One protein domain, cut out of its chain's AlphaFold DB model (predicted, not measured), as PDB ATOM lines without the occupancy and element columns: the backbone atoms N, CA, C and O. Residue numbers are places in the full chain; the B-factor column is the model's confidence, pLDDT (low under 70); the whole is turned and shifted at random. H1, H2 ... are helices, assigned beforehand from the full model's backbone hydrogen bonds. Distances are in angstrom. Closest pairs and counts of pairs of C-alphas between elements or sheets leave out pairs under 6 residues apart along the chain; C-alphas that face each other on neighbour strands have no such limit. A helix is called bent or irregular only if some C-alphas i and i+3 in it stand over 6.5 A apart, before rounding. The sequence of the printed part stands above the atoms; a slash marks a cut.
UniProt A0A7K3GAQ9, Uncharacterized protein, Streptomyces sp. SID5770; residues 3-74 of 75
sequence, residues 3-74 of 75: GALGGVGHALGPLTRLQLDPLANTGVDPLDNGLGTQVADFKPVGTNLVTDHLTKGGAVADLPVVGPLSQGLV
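Overview. This is residues 3 to 74 of the 75 residues of an uncharacterized protein of Streptomyces sp. SID5770 (UniProt A0A7K3GAQ9). This domain has little regular structure: it is a long, loose loop of chain that runs out from H1 at one end to a turn near Ala 40 at the other, then folds back through H2 to H3, near H1. A short antiparallel pairing of residues 36 to 37 with 45 to 46 ties the arm of the far turn together. The printed part has 72 residues, with three named helices in the order H1, H2, H3 and no named strand; the class is all helix, though only 26 residues are in named elements. The whole is loose, with a radius of gyration of the C-alphas of 16.0 A, and a rod spanning 56 by 27 by 10 A.

Arrangement. H1, residues 3 to 12, and H3, residues 66 to 73, are close but not clearly touching; their closest C-alphas, of Gly 9 and Leu 73, are 7.1 A apart. They run opposite ways at a steep tilt of 38 degrees. H2, residues 48 to 55, is apart from H1 and from H3. Every O i to N i+4 pair is within hydrogen-bond range in H1 and H3, but 2 of 4 in H2.

Along the chain. H1 begins at C-alpha 3 (27.361, 57.013, -55.825) and is 14.2 A long. H2 is 8.8 A long and only just irregular: C-alphas 50 and 53 are 6.51 A apart. H3, 10.6 A long, ends at C-alpha 73 (17.115, 59.970, -48.837).

Size, cuts and confidence. The two C-alphas farthest apart, of Gly 3 and Ala 40, are 56.5 A apart. The printed part has no cut; the link from H1 to H2 is long, 35 residues. No printed residue is under 70 in pLDDT.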
ATOM      1  N   GLY A   3      26.294  57.233 -56.812       73.94
ATOM      2  CA  GLY A   3      27.361  57.013 -55.825       73.94
ATOM      3  C   GLY A   3      27.482  58.100 -54.745       73.94
ATOM      4  O   GLY A   3      27.827  57.786 -53.613       73.94
ATOM      5  N   ALA A   4      27.138  59.358 -55.048       78.38
ATOM      6  CA  ALA A   4      27.144  60.432 -54.049       78.38
ATOM      7  C   ALA A   4      26.005  60.257 -53.029       78.38
ATOM      8  O   ALA A   4      26.218  60.446 -51.837       78.38
ATOM      9  N   LEU A   5      24.823  59.823 -53.486       82.00
ATOM     10  CA  LEU A   5      23.690  59.508 -52.608       82.00
ATOM     11  C   LEU A   5      23.967  58.255 -51.766       82.00
ATOM     12  O   LEU A   5      23.685  58.255 -50.576       82.00
ATOM     13  N   GLY A   6      24.599  57.224 -52.340       80.88
ATOM     14  CA  GLY A   6      25.010  56.032 -51.589       80.88
ATOM     15  C   GLY A   6      26.059  56.319 -50.504       80.88
ATOM     16  O   GLY A   6      25.968  55.769 -49.406       80.88
ATOM     17  N   GLY A   7      27.018  57.210 -50.785       84.50
ATOM     18  CA  GLY A   7      28.015  57.661 -49.810       84.50
ATOM     19  C   GLY A   7      27.410  58.478 -48.664       84.50
ATOM     20  O   GLY A   7      27.727  58.229 -47.503       84.50
ATOM     21  N   VAL A   8      26.489  59.400 -48.973       86.19
ATOM     22  CA  VAL A   8      25.721  60.152 -47.960       86.19
ATOM     23  C   VAL A   8      24.838  59.213 -47.131       86.19
ATOM     24  O   VAL A   8      24.810  59.336 -45.909       86.19
ATOM     25  N   GLY A   9      24.200  58.231 -47.778       87.56
ATOM     26  CA  GLY A   9      23.444  57.147 -47.147       87.56
ATOM     27  C   GLY A   9      24.236  56.430 -46.052       87.56
ATOM     28  O   GLY A   9      23.824  56.387 -44.897       87.56
ATOM     29  N   HIS A  10      25.432  55.944 -46.396       87.06
ATOM     30  CA  HIS A  10      26.304  55.237 -45.454       87.06
ATOM     31  C   HIS A  10      26.828  56.126 -44.321       87.06
ATOM     32  O   HIS A  10      26.971  55.656 -43.195       87.06
ATOM     33  N   ALA A  11      27.128  57.395 -44.607       89.62
ATOM     34  CA  ALA A  11      27.674  58.312 -43.611       89.62
ATOM     35  C   ALA A  11      26.616  58.789 -42.601       89.62
ATOM     36  O   ALA A  11      26.906  58.891 -41.412       89.62
ATOM     37  N   LEU A  12      25.397  59.087 -43.066       90.44
ATOM     38  CA  LEU A  12      24.344  59.683 -42.238       90.44
ATOM     39  C   LEU A  12      23.328  58.667 -41.709       90.44
ATOM     40  O   LEU A  12      22.678  58.943 -40.705       90.44
ATOM     41  N   GLY A  13      23.200  57.492 -42.331       91.50
ATOM     42  CA  GLY A  13      22.230  56.463 -41.944       91.50
ATOM     43  C   GLY A  13      22.296  56.036 -40.473       91.50
ATOM     44  O   GLY A  13      21.252  55.846 -39.856       91.50
ATOM     45  N   PRO A  14      23.479  55.898 -39.850       92.12
ATOM     46  CA  PRO A  14      23.551  55.642 -38.412       92.12
ATOM     47  C   PRO A  14      22.994  56.796 -37.565       92.12
ATOM     48  O   PRO A  14      22.358  56.555 -36.544       92.12
ATOM     49  N   LEU A  15      23.187  58.044 -38.003       92.56
ATOM     50  CA  LEU A  15      22.761  59.239 -37.268       92.56
ATOM     51  C   LEU A  15      21.239  59.419 -37.283       92.56
ATOM     52  O   LEU A  15      20.679  59.931 -36.319       92.56
ATOM     53  N   THR A  16      20.551  58.974 -38.340       93.81
ATOM     54  CA  THR A  16      19.080  59.065 -38.418       93.81
ATOM     55  C   THR A  16      18.362  58.118 -37.457       93.81
ATOM     56  O   THR A  16      17.169  58.294 -37.218       93.81
ATOM     57  N   ARG A  17      19.083  57.140 -36.893       93.44
ATOM     58  CA  ARG A  17      18.576  56.133 -35.946       93.44
ATOM     59  C   ARG A  17      18.956  56.431 -34.493       93.44
ATOM     60  O   ARG A  17      18.688  55.616 -33.616       93.44
ATOM     61  N   LEU A  18      19.603  57.569 -34.236       95.75
ATOM     62  CA  LEU A  18      19.932  57.991 -32.882       95.75
ATOM     63  C   LEU A  18      18.704  58.614 -32.209       95.75
ATOM     64  O   LEU A  18      18.011  59.432 -32.815       95.75
ATOM     65  N   GLN A  19      18.487  58.253 -30.946       96.94
ATOM     66  CA  GLN A  19      17.510  58.897 -30.073       96.94
ATOM     67  C   GLN A  19      17.751  60.411 -30.046       96.94
ATOM     68  O   GLN A  19      18.862  60.866 -29.765       96.94
ATOM     69  N   LEU A  20      16.709  61.183 -30.352       96.12
ATOM     70  CA  LEU A  20      16.822  62.635 -30.482       96.12
ATOM     71  C   LEU A  20      16.823  63.365 -29.139       96.12
ATOM     72  O   LEU A  20      17.518  64.370 -28.999       96.12
ATOM     73  N   ASP A  21      16.060  62.870 -28.170       97.19
ATOM     74  CA  ASP A  21      15.966  63.457 -26.838       97.19
ATOM     75  C   ASP A  21      16.720  62.603 -25.816       97.19
ATOM     76  O   ASP A  21      16.247  61.524 -25.464       97.19
ATOM     77  N   PRO A  22      17.881  63.055 -25.311       96.50
ATOM     78  CA  PRO A  22      18.660  62.315 -24.321       96.50
ATOM     79  C   PRO A  22      17.934  62.075 -22.990       96.50
ATOM     80  O   PRO A  22      18.351  61.197 -22.236       96.50
ATOM     81  N   LEU A  23      16.894  62.858 -22.684       98.00
ATOM     82  CA  LEU A  23      16.098  62.734 -21.464       98.00
ATOM     83  C   LEU A  23      14.829  61.900 -21.666       98.00
ATOM     84  O   LEU A  23      14.109  61.686 -20.690       98.00
ATOM     85  N   ALA A  24      14.586  61.372 -22.868       97.38
ATOM     86  CA  ALA A  24      13.430  60.530 -23.131       97.38
ATOM     87  C   ALA A  24      13.346  59.354 -22.145       97.38
ATOM     88  O   ALA A  24      14.348  58.711 -21.813       97.38
ATOM     89  N   ASN A  25      12.125  59.037 -21.714       95.75
ATOM     90  CA  ASN A  25      11.808  58.042 -20.684       95.75
ATOM     91  C   ASN A  25      12.379  58.347 -19.283       95.75
ATOM     92  O   ASN A  25      12.404  57.460 -18.424       95.75
ATOM     93  N   THR A  26      12.831  59.574 -19.018       96.38
ATOM     94  CA  THR A  26      13.205  60.009 -17.665       96.38
ATOM     95  C   THR A  26      12.070  60.800 -17.018       96.38
ATOM     96  O   THR A  26      11.309  61.484 -17.687       96.38
ATOM     97  N   GLY A  27      11.976  60.771 -15.685       95.00
ATOM     98  CA  GLY A  27      10.959  61.545 -14.956       95.00
ATOM     99  C   GLY A  27      11.200  63.062 -14.915       95.00
ATOM    100  O   GLY A  27      10.471  63.765 -14.223       95.00
ATOM    101  N   VAL A  28      12.247  63.557 -15.583       96.50
ATOM    102  CA  VAL A  28      12.625  64.982 -15.647       96.50
ATOM    103  C   VAL A  28      12.730  65.485 -17.090       96.50
ATOM    104  O   VAL A  28      13.309  66.544 -17.332       96.50
ATOM    105  N   ASP A  29      12.198  64.719 -18.040       96.88
ATOM    106  CA  ASP A  29      12.117  65.101 -19.443       96.88
ATOM    107  C   ASP A  29      11.292  66.399 -19.585       96.88
ATOM    108  O   ASP A  29      10.103  66.420 -19.249       96.88
ATOM    109  N   PRO A  30      11.889  67.509 -20.060       93.12
ATOM    110  CA  PRO A  30      11.178  68.776 -20.182       93.12
ATOM    111  C   PRO A  30      10.118  68.761 -21.290       93.12
ATOM    112  O   PRO A  30       9.222  69.605 -21.280       93.12
ATOM    113  N   LEU A  31      10.231  67.850 -22.260       94.75
ATOM    114  CA  LEU A  31       9.292  67.698 -23.366       94.75
ATOM    115  C   LEU A  31       8.101  66.813 -22.979       94.75
ATOM    116  O   LEU A  31       7.045  66.913 -23.612       94.75
ATOM    117  N   ASP A  32       8.219  66.041 -21.895       95.25
ATOM    118  CA  ASP A  32       7.106  65.337 -21.248       95.25
ATOM    119  C   ASP A  32       6.317  66.261 -20.298       95.25
ATOM    120  O   ASP A  32       5.930  65.914 -19.183       95.25
ATOM    121  N   ASN A  33       6.076  67.496 -20.746       90.25
ATOM    122  CA  ASN A  33       5.248  68.486 -20.057       90.25
ATOM    123  C   ASN A  33       3.918  68.663 -20.799       90.25
ATOM    124  O   ASN A  33       3.613  69.695 -21.403       90.25
ATOM    125  N   GLY A  34       3.156  67.575 -20.825       92.38
ATOM    126  CA  GLY A  34       1.877  67.485 -21.509       92.38
ATOM    127  C   GLY A  34       0.822  68.451 -20.976       92.38
ATOM    128  O   GLY A  34       0.517  68.447 -19.785       92.38
ATOM    129  N   LEU A  35       0.185  69.216 -21.864       95.62
ATOM    130  CA  LEU A  35      -1.063  69.920 -21.572       95.62
ATOM    131  C   LEU A  35      -2.177  69.344 -22.439       95.62
ATOM    132  O   LEU A  35      -2.034  69.243 -23.659       95.62
ATOM    133  N   GLY A  36      -3.289  68.979 -21.801       95.94
ATOM    134  CA  GLY A  36      -4.453  68.388 -22.452       95.94
ATOM    135  C   GLY A  36      -5.727  69.177 -22.189       95.94
ATOM    136  O   GLY A  36      -5.907  69.761 -21.121       95.94
ATOM    137  N   THR A  37      -6.630  69.171 -23.163       96.62
ATOM    138  CA  THR A  37      -7.994  69.673 -23.017       96.62
ATOM    139  C   THR A  37      -8.988  68.619 -23.489       96.62
ATOM    140  O   THR A  37      -8.707  67.797 -24.366       96.62
ATOM    141  N   GLN A  38     -10.171  68.628 -22.883       97.69
ATOM    142  CA  GLN A  38     -11.274  67.765 -23.270       97.69
ATOM    143  C   GLN A  38     -12.569  68.562 -23.202       97.69
ATOM    144  O   GLN A  38     -12.788  69.336 -22.271       97.69
ATOM    145  N   VAL A  39     -13.424  68.364 -24.199       96.62
ATOM    146  CA  VAL A  39     -14.761  68.950 -24.248       96.62
ATOM    147  C   VAL A  39     -15.754  67.796 -24.211       96.62
ATOM    148  O   VAL A  39     -15.692  66.925 -25.073       96.62
ATOM    149  N   ALA A  40     -16.647  67.782 -23.218       96.31
ATOM    150  CA  ALA A  40     -17.641  66.720 -23.030       96.31
ATOM    151  C   ALA A  40     -17.025  65.301 -23.126       96.31
ATOM    152  O   ALA A  40     -16.066  65.002 -22.419       96.31
ATOM    153  N   ASP A  41     -17.570  64.443 -23.988       95.62
ATOM    154  CA  ASP A  41     -17.176  63.050 -24.218       95.62
ATOM    155  C   ASP A  41     -16.276  62.852 -25.454       95.62
ATOM    156  O   ASP A  41     -15.967  61.719 -25.834       95.62
ATOM    157  N   PHE A  42     -15.800  63.937 -26.077       96.88
ATOM    158  CA  PHE A  42     -14.836  63.841 -27.171       96.88
ATOM    159  C   PHE A  42     -13.497  63.271 -26.694       96.88
ATOM    160  O   PHE A  42     -13.124  63.360 -25.521       96.88
ATOM    161  N   LYS A  43     -12.731  62.713 -27.640       96.25
ATOM    162  CA  LYS A  43     -11.355  62.287 -27.373       96.25
ATOM    163  C   LYS A  43     -10.524  63.499 -26.923       96.25
ATOM    164  O   LYS A  43     -10.567  64.524 -27.606       96.25
ATOM    165  N   PRO A  44      -9.772  63.393 -25.817       94.38
ATOM    166  CA  PRO A  44      -8.910  64.473 -25.361       94.38
ATOM    167  C   PRO A  44      -7.825  64.763 -26.399       94.38
ATOM    168  O   PRO A  44      -7.314  63.857 -27.063       94.38
ATOM    169  N   VAL A  45      -7.474  66.039 -26.522       96.00
ATOM    170  CA  VAL A  45      -6.366  66.507 -27.357       96.00
ATOM    171  C   VAL A  45      -5.333  67.167 -26.464       96.00
ATOM    172  O   VAL A  45      -5.675  67.819 -25.480       96.00
ATOM    173  N   GLY A  46      -4.061  66.995 -26.788       96.31
ATOM    174  CA  GLY A  46      -2.989  67.564 -25.991       96.31
ATOM    175  C   GLY A  46      -1.670  67.594 -26.734       96.31
ATOM    176  O   GLY A  46      -1.538  67.031 -27.824       96.31
ATOM    177  N   THR A  47      -0.693  68.256 -26.131       96.00
ATOM    178  CA  THR A  47       0.648  68.420 -26.707       96.00
ATOM    179  C   THR A  47       1.400  67.093 -26.831       96.00
ATOM    180  O   THR A  47       2.174  66.928 -27.771       96.00
ATOM    181  N   ASN A  48       1.082  66.105 -25.989       95.06
ATOM    182  CA  ASN A  48       1.625  64.742 -26.069       95.06
ATOM    183  C   ASN A  48       1.434  64.080 -27.438       95.06
ATOM    184  O   ASN A  48       2.274  63.298 -27.861       95.06
ATOM    185  N   LEU A  49       0.386  64.437 -28.190       94.00
ATOM    186  CA  LEU A  49       0.175  63.901 -29.541       94.00
ATOM    187  C   LEU A  49       1.335  64.204 -30.499       94.00
ATOM    188  O   LEU A  49       1.497  63.498 -31.489       94.00
ATOM    189  N   VAL A  50       2.117  65.253 -30.228       93.31
ATOM    190  CA  VAL A  50       3.270  65.640 -31.047       93.31
ATOM    191  C   VAL A  50       4.602  65.472 -30.319       93.31
ATOM    192  O   VAL A  50       5.602  65.210 -30.984       93.31
ATOM    193  N   THR A  51       4.641  65.580 -28.986       95.56
ATOM    194  CA  THR A  51       5.886  65.433 -28.212       95.56
ATOM    195  C   THR A  51       6.221  63.984 -27.863       95.56
ATOM    196  O   THR A  51       7.403  63.674 -27.740       95.56
ATOM    197  N   ASP A  52       5.241  63.070 -27.815       96.06
ATOM    198  CA  ASP A  52       5.468  61.671 -27.413       96.06
ATOM    199  C   ASP A  52       6.442  60.919 -28.326       96.06
ATOM    200  O   ASP A  52       7.125  59.997 -27.888       96.06
ATOM    201  N   HIS A  53       6.529  61.303 -29.603       95.31
ATOM    202  CA  HIS A  53       7.509  60.726 -30.526       95.31
ATOM    203  C   HIS A  53       8.947  60.963 -30.062       95.31
ATOM    204  O   HIS A  53       9.830  60.172 -30.371       95.31
ATOM    205  N   LEU A  54       9.174  62.048 -29.328       96.00
ATOM    206  CA  LEU A  54      10.481  62.468 -28.866       96.00
ATOM    207  C   LEU A  54      10.733  61.963 -27.438       96.00
ATOM    208  O   LEU A  54      11.713  61.255 -27.213       96.00
ATOM    209  N   THR A  55       9.779  62.183 -26.529       97.19
ATOM    210  CA  THR A  55       9.877  61.806 -25.103       97.19
ATOM    211  C   THR A  55       9.891  60.295 -24.861       97.19
ATOM    212  O   THR A  55      10.303  59.825 -23.800       97.19
ATOM    213  N   LYS A  56       9.477  59.491 -25.854       96.31
ATOM    214  CA  LYS A  56       9.545  58.015 -25.821       96.31
ATOM    215  C   LYS A  56      10.751  57.442 -26.565       96.31
ATOM    216  O   LYS A  56      10.841  56.232 -26.751       96.31
ATOM    217  N   GLY A  57      11.698  58.296 -26.948       96.62
ATOM    218  CA  GLY A  57      13.003  57.890 -27.465       96.62
ATOM    219  C   GLY A  57      13.071  57.729 -28.981       96.62
ATOM    220  O   GLY A  57      13.962  57.038 -29.470       96.62
ATOM    221  N   GLY A  58      12.155  58.342 -29.734       96.44
ATOM    222  CA  GLY A  58      12.173  58.262 -31.191       96.44
ATOM    223  C   GLY A  58      13.408  58.917 -31.814       96.44
ATOM    224  O   GLY A  58      13.946  59.919 -31.326       96.44
ATOM    225  N   ALA A  59      13.846  58.335 -32.925       96.19
ATOM    226  CA  ALA A  59      14.892  58.868 -33.781       96.19
ATOM    227  C   ALA A  59      14.307  59.691 -34.944       96.19
ATOM    228  O   ALA A  59      13.098  59.711 -35.176       96.19
ATOM    229  N   VAL A  60      15.170  60.342 -35.735       95.38
ATOM    230  CA  VAL A  60      14.757  61.074 -36.954       95.38
ATOM    231  C   VAL A  60      13.945  60.177 -37.892       95.38
ATOM    232  O   VAL A  60      12.944  60.622 -38.454       95.38
ATOM    233  N   ALA A  61      14.365  58.916 -38.029       94.12
ATOM    234  CA  ALA A  61      13.709  57.911 -38.857       94.12
ATOM    235  C   ALA A  61      12.298  57.522 -38.368       94.12
ATOM    236  O   ALA A  61      11.511  57.016 -39.166       94.12
ATOM    237  N   ASP A  62      11.968  57.789 -37.101       94.81
ATOM    238  CA  ASP A  62      10.700  57.400 -36.469       94.81
ATOM    239  C   ASP A  62       9.675  58.544 -36.439       94.81
ATOM    240  O   ASP A  62       8.511  58.347 -36.079       94.81
ATOM    241  N   LEU A  63      10.084  59.761 -36.814       94.75
ATOM    242  CA  LEU A  63       9.196  60.918 -36.823       94.75
ATOM    243  C   LEU A  63       8.128  60.770 -37.923       94.75
ATOM    244  O   LEU A  63       8.483  60.493 -39.068       94.75
ATOM    245  N   PRO A  64       6.838  61.050 -37.656       92.00
ATOM    246  CA  PRO A  64       5.748  60.768 -38.598       92.00
ATOM    247  C   PRO A  64       5.929  61.370 -39.997       92.00
ATOM    248  O   PRO A  64       5.589  60.744 -40.997       92.00
ATOM    249  N   VAL A  65       6.455  62.598 -40.067       91.50
ATOM    250  CA  VAL A  65       6.657  63.325 -41.332       91.50
ATOM    251  C   VAL A  65       8.099  63.207 -41.824       91.50
ATOM    252  O   VAL A  65       8.335  62.986 -43.008       91.50
ATOM    253  N   VAL A  66       9.078  63.353 -40.926       92.69
ATOM    254  CA  VAL A  66      10.502  63.398 -41.299       92.69
ATOM    255  C   VAL A  66      11.077  62.000 -41.530       92.69
ATOM    256  O   VAL A  66      11.921  61.834 -42.407       92.69
ATOM    257  N   GLY A  67      10.588  60.989 -40.815       93.62
ATOM    258  CA  GLY A  67      11.025  59.600 -40.915       93.62
ATOM    259  C   GLY A  67      10.955  59.051 -42.339       93.62
ATOM    260  O   GLY A  67      12.010  58.735 -42.900       93.62
ATOM    261  N   PRO A  68       9.773  59.051 -42.986       93.12
ATOM    262  CA  PRO A  68       9.626  58.588 -44.367       93.12
ATOM    263  C   PRO A  68      10.528  59.331 -45.362       93.12
ATOM    264  O   PRO A  68      11.076  58.726 -46.284       93.12
ATOM    265  N   LEU A  69      10.725  60.641 -45.165       90.12
ATOM    266  CA  LEU A  69      11.618  61.448 -46.002       90.12
ATOM    267  C   LEU A  69      13.082  61.040 -45.804       90.12
ATOM    268  O   LEU A  69      13.811  60.857 -46.778       90.12
ATOM    269  N   SER A  70      13.511  60.865 -44.554       89.12
ATOM    270  CA  SER A  70      14.880  60.468 -44.227       89.12
ATOM    271  C   SER A  70      15.226  59.079 -44.764       89.12
ATOM    272  O   SER A  70      16.297  58.913 -45.332       89.12
ATOM    273  N   GLN A  71      14.303  58.119 -44.690       86.00
ATOM    274  CA  GLN A  71      14.490  56.756 -45.200       86.00
ATOM    275  C   GLN A  71      14.584  56.709 -46.732       86.00
ATOM    276  O   GLN A  71      15.324  55.903 -47.285       86.00
ATOM    277  N   GLY A  72      13.865  57.593 -47.432       83.88
ATOM    278  CA  GLY A  72      13.971  57.721 -48.889       83.88
ATOM    279  C   GLY A  72      15.274  58.381 -49.362       83.88
ATOM    280  O   GLY A  72      15.730  58.115 -50.474       83.88
ATOM    281  N   LEU A  73      15.873  59.244 -48.533       81.19
ATOM    282  CA  LEU A  73      17.115  59.970 -48.837       81.19
ATOM    283  C   LEU A  73      18.375  59.230 -48.364       81.19
ATOM    284  O   LEU A  73      19.444  59.389 -48.955       81.19
ATOM    285  N   VAL A  74      18.248  58.455 -47.287       82.19
ATOM    286  CA  VAL A  74      19.323  57.789 -46.548       82.19
ATOM    287  C   VAL A  74      18.858  56.350 -46.240       82.19
ATOM    288  O   VAL A  74      18.411  56.086 -45.121       82.19
TER     289      VAL A  74